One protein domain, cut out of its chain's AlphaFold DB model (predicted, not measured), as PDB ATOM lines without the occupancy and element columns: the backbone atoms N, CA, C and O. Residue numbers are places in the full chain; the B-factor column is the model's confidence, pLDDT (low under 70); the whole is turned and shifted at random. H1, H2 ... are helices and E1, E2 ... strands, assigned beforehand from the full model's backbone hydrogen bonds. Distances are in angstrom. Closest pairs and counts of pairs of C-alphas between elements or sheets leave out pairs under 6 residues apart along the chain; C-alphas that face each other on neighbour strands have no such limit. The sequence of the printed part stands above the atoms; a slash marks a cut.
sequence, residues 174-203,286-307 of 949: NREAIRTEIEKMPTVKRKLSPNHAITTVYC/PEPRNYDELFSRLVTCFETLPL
ATOM      1  N   ASN A 174     -24.430  -9.186   4.201       84.38
ATOM      2  CA  ASN A 174     -22.998  -9.427   4.087       84.38
ATOM      3  C   ASN A 174     -22.550  -9.089   2.653       84.38
ATOM      4  O   ASN A 174     -22.868  -9.774   1.675       84.38
ATOM      5  N   ARG A 175     -21.802  -7.984   2.538       82.12
ATOM      6  CA  ARG A 175     -21.327  -7.414   1.270       82.12
ATOM      7  C   ARG A 175     -20.285  -8.277   0.559       82.12
ATOM      8  O   ARG A 175     -20.062  -8.061  -0.628       82.12
ATOM      9  N   GLU A 176     -19.654  -9.217   1.251       81.12
ATOM     10  CA  GLU A 176     -18.640 -10.112   0.691       81.12
ATOM     11  C   GLU A 176     -19.275 -11.435   0.256       81.12
ATOM     12  O   GLU A 176     -19.060 -11.864  -0.880       81.12
ATOM     13  N   ALA A 177     -20.187 -11.988   1.065       82.88
ATOM     14  CA  ALA A 177     -21.039 -13.111   0.673       82.88
ATOM     15  C   ALA A 177     -21.774 -12.823  -0.649       82.88
ATOM     16  O   ALA A 177     -21.602 -13.556  -1.620       82.88
ATOM     17  N   ILE A 178     -22.493 -11.695  -0.754       84.06
ATOM     18  CA  ILE A 178     -23.207 -11.350  -1.997       84.06
ATOM     19  C   ILE A 178     -22.266 -11.094  -3.189       84.06
ATOM     20  O   ILE A 178     -22.649 -11.347  -4.330       84.06
ATOM     21  N   ARG A 179     -21.028 -10.624  -2.968       81.94
ATOM     22  CA  ARG A 179     -20.036 -10.459  -4.049       81.94
ATOM     23  C   ARG A 179     -19.578 -11.807  -4.589       81.94
ATOM     24  O   ARG A 179     -19.667 -12.012  -5.797       81.94
ATOM     25  N   THR A 180     -19.159 -12.717  -3.708       84.00
ATOM     26  CA  THR A 180     -18.737 -14.070  -4.107       84.00
ATOM     27  C   THR A 180     -19.871 -14.831  -4.795       84.00
ATOM     28  O   THR A 180     -19.647 -15.454  -5.828       84.00
ATOM     29  N   GLU A 181     -21.112 -14.697  -4.317       84.00
ATOM     30  CA  GLU A 181     -22.283 -15.328  -4.933       84.00
ATOM     31  C   GLU A 181     -22.591 -14.739  -6.326       84.00
ATOM     32  O   GLU A 181     -22.800 -15.474  -7.290       84.00
ATOM     33  N   ILE A 182     -22.508 -13.413  -6.493       84.00
ATOM     34  CA  ILE A 182     -22.631 -12.749  -7.806       84.00
ATOM     35  C   ILE A 182     -21.468 -13.109  -8.754       84.00
ATOM     36  O   ILE A 182     -21.619 -13.028  -9.974       84.00
ATOM     37  N   GLU A 183     -20.300 -13.498  -8.244       83.06
ATOM     38  CA  GLU A 183     -19.158 -13.940  -9.057       83.06
ATOM     39  C   GLU A 183     -19.285 -15.387  -9.545       83.06
ATOM     40  O   GLU A 183     -18.837 -15.670 -10.657       83.06
ATOM     41  N   LYS A 184     -20.013 -16.252  -8.823       84.62
ATOM     42  CA  LYS A 184     -20.439 -17.581  -9.310       84.62
ATOM     43  C   LYS A 184     -21.463 -17.521 -10.455       84.62
ATOM     44  O   LYS A 184     -21.684 -18.530 -11.115       84.62
ATOM     45  N   MET A 185     -22.100 -16.368 -10.696       83.69
ATOM     46  CA  MET A 185     -23.213 -16.214 -11.650       83.69
ATOM     47  C   MET A 185     -22.908 -15.247 -12.818       83.69
ATOM     48  O   MET A 185     -23.571 -14.211 -12.964       83.69
ATOM     49  N   PRO A 186     -21.891 -15.523 -13.661       81.38
ATOM     50  CA  PRO A 186     -21.453 -14.605 -14.712       81.38
ATOM     51  C   PRO A 186     -22.496 -14.379 -15.818       81.38
ATOM     52  O   PRO A 186     -22.605 -13.251 -16.314       81.38
ATOM     53  N   THR A 187     -23.287 -15.389 -16.200       81.94
ATOM     54  CA  THR A 187     -24.349 -15.241 -17.209       81.94
ATOM     55  C   THR A 187     -25.444 -14.326 -16.682       81.94
ATOM     56  O   THR A 187     -25.769 -13.326 -17.324       81.94
ATOM     57  N   VAL A 188     -25.974 -14.600 -15.488       82.94
ATOM     58  CA  VAL A 188     -27.046 -13.801 -14.875       82.94
ATOM     59  C   VAL A 188     -26.571 -12.366 -14.605       82.94
ATOM     60  O   VAL A 188     -27.254 -11.415 -14.993       82.94
ATOM     61  N   LYS A 189     -25.349 -12.178 -14.082       84.44
ATOM     62  CA  LYS A 189     -24.694 -10.861 -13.910       84.44
ATOM     63  C   LYS A 189     -24.602 -10.082 -15.228       84.44
ATOM     64  O   LYS A 189     -24.857  -8.877 -15.262       84.44
ATOM     65  N   ARG A 190     -24.301 -10.763 -16.343       82.88
ATOM     66  CA  ARG A 190     -24.280 -10.166 -17.689       82.88
ATOM     67  C   ARG A 190     -25.679  -9.760 -18.161       82.88
ATOM     68  O   ARG A 190     -25.824  -8.663 -18.702       82.88
ATOM     69  N   LYS A 191     -26.700 -10.599 -17.935       79.75
ATOM     70  CA  LYS A 191     -28.097 -10.342 -18.341       79.75
ATOM     71  C   LYS A 191     -28.749  -9.204 -17.549       79.75
ATOM     72  O   LYS A 191     -29.449  -8.392 -18.147       79.75
ATOM     73  N   LEU A 192     -28.463  -9.107 -16.251       79.44
ATOM     74  CA  LEU A 192     -28.935  -8.037 -15.361       79.44
ATOM     75  C   LEU A 192     -28.220  -6.690 -15.573       79.44
ATOM     76  O   LEU A 192     -28.672  -5.669 -15.056       79.44
ATOM     77  N   SER A 193     -27.109  -6.654 -16.317       80.38
ATOM     78  CA  SER A 193     -26.375  -5.406 -16.544       80.38
ATOM     79  C   SER A 193     -27.228  -4.370 -17.310       80.38
ATOM     80  O   SER A 193     -27.875  -4.730 -18.302       80.38
ATOM     81  N   PRO A 194     -27.202  -3.069 -16.940       75.56
ATOM     82  CA  PRO A 194     -27.992  -2.038 -17.625       75.56
ATOM     83  C   PRO A 194     -27.728  -1.972 -19.136       75.56
ATOM     84  O   PRO A 194     -28.650  -1.797 -19.931       75.56
ATOM     85  N   ASN A 195     -26.476  -2.203 -19.544       77.19
ATOM     86  CA  ASN A 195     -26.081  -2.270 -20.950       77.19
ATOM     87  C   ASN A 195     -26.789  -3.406 -21.706       77.19
ATOM     88  O   ASN A 195     -27.166  -3.216 -22.862       77.19
ATOM     89  N   HIS A 196     -27.002  -4.568 -21.077       73.38
ATOM     90  CA  HIS A 196     -27.744  -5.656 -21.708       73.38
ATOM     91  C   HIS A 196     -29.246  -5.365 -21.750       73.38
ATOM     92  O   HIS A 196     -29.850  -5.509 -22.814       73.38
ATOM     93  N   ALA A 197     -29.827  -4.854 -20.659       66.62
ATOM     94  CA  ALA A 197     -31.233  -4.447 -20.615       66.62
ATOM     95  C   ALA A 197     -31.588  -3.461 -21.748       66.62
ATOM     96  O   ALA A 197     -32.575  -3.665 -22.457       66.62
ATOM     97  N   ILE A 198     -30.729  -2.462 -22.000       72.94
ATOM     98  CA  ILE A 198     -30.873  -1.522 -23.126       72.94
ATOM     99  C   ILE A 198     -30.872  -2.252 -24.481       72.94
ATOM    100  O   ILE A 198     -31.660  -1.902 -25.356       72.94
ATOM    101  N   THR A 199     -30.046  -3.290 -24.680       63.16
ATOM    102  CA  THR A 199     -30.076  -4.075 -25.933       63.16
ATOM    103  C   THR A 199     -31.331  -4.940 -26.083       63.16
ATOM    104  O   THR A 199     -31.822  -5.103 -27.203       63.16
ATOM    105  N   THR A 200     -31.890  -5.443 -24.980       62.78
ATOM    106  CA  THR A 200     -33.100  -6.282 -24.984       62.78
ATOM    107  C   THR A 200     -34.350  -5.494 -25.382       62.78
ATOM    108  O   THR A 200     -35.192  -6.027 -26.098       62.78
ATOM    109  N   VAL A 201     -34.440  -4.201 -25.034       63.28
ATOM    110  CA  VAL A 201     -35.552  -3.310 -25.439       63.28
ATOM    111  C   VAL A 201     -35.721  -3.211 -26.968       63.28
ATOM    112  O   VAL A 201     -36.828  -2.980 -27.448       63.28
ATOM    113  N   TYR A 202     -34.661  -3.448 -27.749       61.25
ATOM    114  CA  TYR A 202     -34.707  -3.448 -29.220       61.25
ATOM    115  C   TYR A 202     -34.856  -4.850 -29.845       61.25
ATOM    116  O   TYR A 202     -34.787  -4.992 -31.068       61.25
ATOM    117  N   CYS A 203     -35.043  -5.897 -29.037       60.75
ATOM    118  CA  CYS A 203     -35.112  -7.281 -29.500       60.75
ATOM    119  C   CYS A 203     -36.549  -7.826 -29.456       60.75
ATOM    120  O   CYS A 203     -37.055  -8.210 -28.410       60.75
ATOM    121  N   PRO A 286     -24.969 -24.925 -11.007       73.06
ATOM    122  CA  PRO A 286     -25.754 -24.333 -12.082       73.06
ATOM    123  C   PRO A 286     -26.244 -22.924 -11.711       73.06
ATOM    124  O   PRO A 286     -26.887 -22.726 -10.672       73.06
ATOM    125  N   GLU A 287     -25.993 -21.954 -12.598       82.62
ATOM    126  CA  GLU A 287     -26.575 -20.607 -12.515       82.62
ATOM    127  C   GLU A 287     -28.119 -20.666 -12.473       82.62
ATOM    128  O   GLU A 287     -28.717 -21.498 -13.168       82.62
ATOM    129  N   PRO A 288     -28.783 -19.798 -11.683       81.69
ATOM    130  CA  PRO A 288     -30.237 -19.784 -11.572       81.69
ATOM    131  C   PRO A 288     -30.872 -19.305 -12.880       81.69
ATOM    132  O   PRO A 288     -30.414 -18.352 -13.511       81.69
ATOM    133  N   ARG A 289     -31.957 -19.963 -13.278       78.88
ATOM    134  CA  ARG A 289     -32.686 -19.708 -14.530       78.88
ATOM    135  C   ARG A 289     -33.787 -18.673 -14.341       78.88
ATOM    136  O   ARG A 289     -34.071 -17.915 -15.265       78.88
ATOM    137  N   ASN A 290     -34.352 -18.603 -13.135       84.25
ATOM    138  CA  ASN A 290     -35.481 -17.739 -12.792       84.25
ATOM    139  C   ASN A 290     -35.143 -16.704 -11.709       84.25
ATOM    140  O   ASN A 290     -34.239 -16.887 -10.893       84.25
ATOM    141  N   TYR A 291     -35.911 -15.609 -11.677       81.81
ATOM    142  CA  TYR A 291     -35.759 -14.552 -10.670       81.81
ATOM    143  C   TYR A 291     -36.014 -15.055  -9.240       81.81
ATOM    144  O   TYR A 291     -35.351 -14.585  -8.321       81.81
ATOM    145  N   ASP A 292     -36.905 -16.033  -9.051       83.38
ATOM    146  CA  ASP A 292     -37.212 -16.608  -7.733       83.38
ATOM    147  C   ASP A 292     -36.070 -17.494  -7.197       83.38
ATOM    148  O   ASP A 292     -35.760 -17.471  -6.005       83.38
ATOM    149  N   GLU A 293     -35.383 -18.225  -8.082       83.00
ATOM    150  CA  GLU A 293     -34.174 -19.002  -7.757       83.00
ATOM    151  C   GLU A 293     -33.017 -18.068  -7.364       83.00
ATOM    152  O   GLU A 293     -32.340 -18.286  -6.359       83.00
ATOM    153  N   LEU A 294     -32.829 -16.987  -8.132       85.31
ATOM    154  CA  LEU A 294     -31.850 -15.941  -7.839       85.31
ATOM    155  C   LEU A 294     -32.154 -15.245  -6.504       85.31
ATOM    156  O   LEU A 294     -31.256 -15.075  -5.684       85.31
ATOM    157  N   PHE A 295     -33.413 -14.869  -6.258       84.56
ATOM    158  CA  PHE A 295     -33.833 -14.256  -4.998       84.56
ATOM    159  C   PHE A 295     -33.571 -15.190  -3.811       84.56
ATOM    160  O   PHE A 295     -33.016 -14.752  -2.807       84.56
ATOM    161  N   SER A 296     -33.869 -16.485  -3.954       83.88
ATOM    162  CA  SER A 296     -33.624 -17.490  -2.912       83.88
ATOM    163  C   SER A 296     -32.139 -17.595  -2.529       83.88
ATOM    164  O   SER A 296     -31.830 -17.600  -1.339       83.88
ATOM    165  N   ARG A 297     -31.215 -17.589  -3.507       83.31
ATOM    166  CA  ARG A 297     -29.754 -17.552  -3.257       83.31
ATOM    167  C   ARG A 297     -29.262 -16.226  -2.655       83.31
ATOM    168  O   ARG A 297     -28.286 -16.217  -1.911       83.31
ATOM    169  N   LEU A 298     -29.917 -15.102  -2.952       84.50
ATOM    170  CA  LEU A 298     -29.531 -13.787  -2.418       84.50
ATOM    171  C   LEU A 298     -30.059 -13.533  -0.996       84.50
ATOM    172  O   LEU A 298     -29.407 -12.831  -0.224       84.50
ATOM    173  N   VAL A 299     -31.200 -14.119  -0.616       83.75
ATOM    174  CA  VAL A 299     -31.743 -14.037   0.754       83.75
ATOM    175  C   VAL A 299     -30.811 -14.710   1.771       83.75
ATOM    176  O   VAL A 299     -30.669 -14.212   2.885       83.75
ATOM    177  N   THR A 300     -30.091 -15.766   1.385       80.31
ATOM    178  CA  THR A 300     -29.082 -16.415   2.243       80.31
ATOM    179  C   THR A 300     -27.818 -15.581   2.500       80.31
ATOM    180  O   THR A 300     -27.002 -15.979   3.323       80.31
ATOM    181  N   CYS A 301     -27.650 -14.412   1.864       84.19
ATOM    182  CA  CYS A 301     -26.542 -13.482   2.144       84.19
ATOM    183  C   CYS A 301     -26.844 -12.462   3.266       84.19
ATOM    184  O   CYS A 301     -26.018 -11.584   3.528       84.19
ATOM    185  N   PHE A 302     -28.022 -12.523   3.898       82.50
ATOM    186  CA  PHE A 302     -28.404 -11.640   5.003       82.50
ATOM    187  C   PHE A 302     -28.131 -12.305   6.355       82.50
ATOM    188  O   PHE A 302     -28.736 -13.319   6.698       82.50
ATOM    189  N   GLU A 303     -27.255 -11.696   7.149       77.62
ATOM    190  CA  GLU A 303     -26.897 -12.160   8.488       77.62
ATOM    191  C   GLU A 303     -27.710 -11.405   9.546       77.62
ATOM    192  O   GLU A 303     -27.916 -10.194   9.449       77.62
ATOM    193  N   THR A 304     -28.178 -12.107  10.582       69.12
ATOM    194  CA  THR A 304     -28.805 -11.450  11.742       69.12
ATOM    195  C   THR A 304     -27.723 -10.958  12.691       69.12
ATOM    196  O   THR A 304     -26.936 -11.761  13.192       69.12
ATOM    197  N   LEU A 305     -27.685  -9.654  12.981       65.75
ATOM    198  CA  LEU A 305     -26.838  -9.180  14.074       65.75
ATOM    199  C   LEU A 305     -27.387  -9.684  15.426       65.75
ATOM    200  O   LEU A 305     -28.605  -9.745  15.614       65.75
ATOM    201  N   PRO A 306     -26.511 -10.018  16.393       62.00
ATOM    202  CA  PRO A 306     -26.926 -10.444  17.731       62.00
ATOM    203  C   PRO A 306     -27.364  -9.279  18.635       62.00
ATOM    204  O   PRO A 306     -27.829  -9.523  19.744       62.00
ATOM    205  N   LEU A 307     -27.201  -8.029  18.187       63.66
ATOM    206  CA  LEU A 307     -27.603  -6.831  18.923       63.66
ATOM    207  C   LEU A 307     -29.067  -6.493  18.605       63.66
ATOM    208  O   LEU A 307     -29.419  -6.290  17.444       63.66
TER     209      LEU A 307
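AT A GLANCE: This is residues 174 to 203 and 286 to 307 of the 949 residues of the protein "basic proline-rich protein-like" of Drosophila obscura (UniProt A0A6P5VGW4). You are looking at a long, thin, loosely built string of short helices: H1, H2 and H3 follow one another in a zigzag towards one end, and H4, after a cut, runs back beside H1 at a tilt, with E1 and the last residues leading on to the other end. Residues 192 to 199, of which 194 to 199 belong to H3, stick out with nothing folded back near them. The printed part has 52 residues, with four named helices and one named strand in the order H1, H2, H3, H4, E1, and its class is mostly helix. The whole is loose, with a radius of gyration of the C-alphas of 13.6 A, and spans 49 by 19 by 16 A.

HOW THE PARTS SIT: Begin with H1, residues 177 to 183, and go on to H2, residues 186 to 192. These two are close but not clearly touching, with C-alphas of Ile 182 and Lys 189 closest at 6.7 A, and their lines are about perpendicular at 84 degrees. Next comes H3, residues 194 to 200, close to H2 but not clearly touching it: the closest C-alphas, of Arg 190 and His 196, are 7.0 A apart, and the lines are about perpendicular at 76 degrees. Past the cut, look for H4, residues 291 to 299, which only just touches H1, with 3 pairs of C-alphas within 8 A. Their closest C-alphas are those of Ile 178 and Leu 298, 6.8 A apart, and they run opposite ways at a steep tilt of 39 degrees. H2 and H4 are apart, and so are H3 and H4. E1, residues 302 to 304, pairs with no named strand, and it and H4 meet only through their link. In H1, H2, H3 and H4 every O i to N i+4 pair is within hydrogen-bond range.

IN THESE COORDINATES: Find C-alpha 177 at (-21.039, -13.111, 0.673); from there H1 runs 9.9 A to C-alpha 183. H2 measures 10.0 A from Pro 186 to Leu 192, and H3 measures 9.9 A from Pro 194 to Thr 200. Find C-alpha 291 at (-35.759, -14.552, -10.670), where H4 begins its 12.1 A to Val 299. E1 runs 6.8 A from Phe 302 to Thr 304, whose C-alpha is at (-28.805, -11.450, 11.742).

THE WHOLE: The two C-alphas farthest apart are those of Cys 203 and Leu 307, at 49.0 A. Residues 204 to 285 are cut out, and C-alphas 203 and 286 are 26.1 A apart across the cut. The links H1 to H2, H2 to H3 and H4 to E1 are tight. The mean pLDDT of the printed part is 78.3, and confidence is under 70 at residue 197, residues 199 to 203 and residues 304 to 307 of this predicted model.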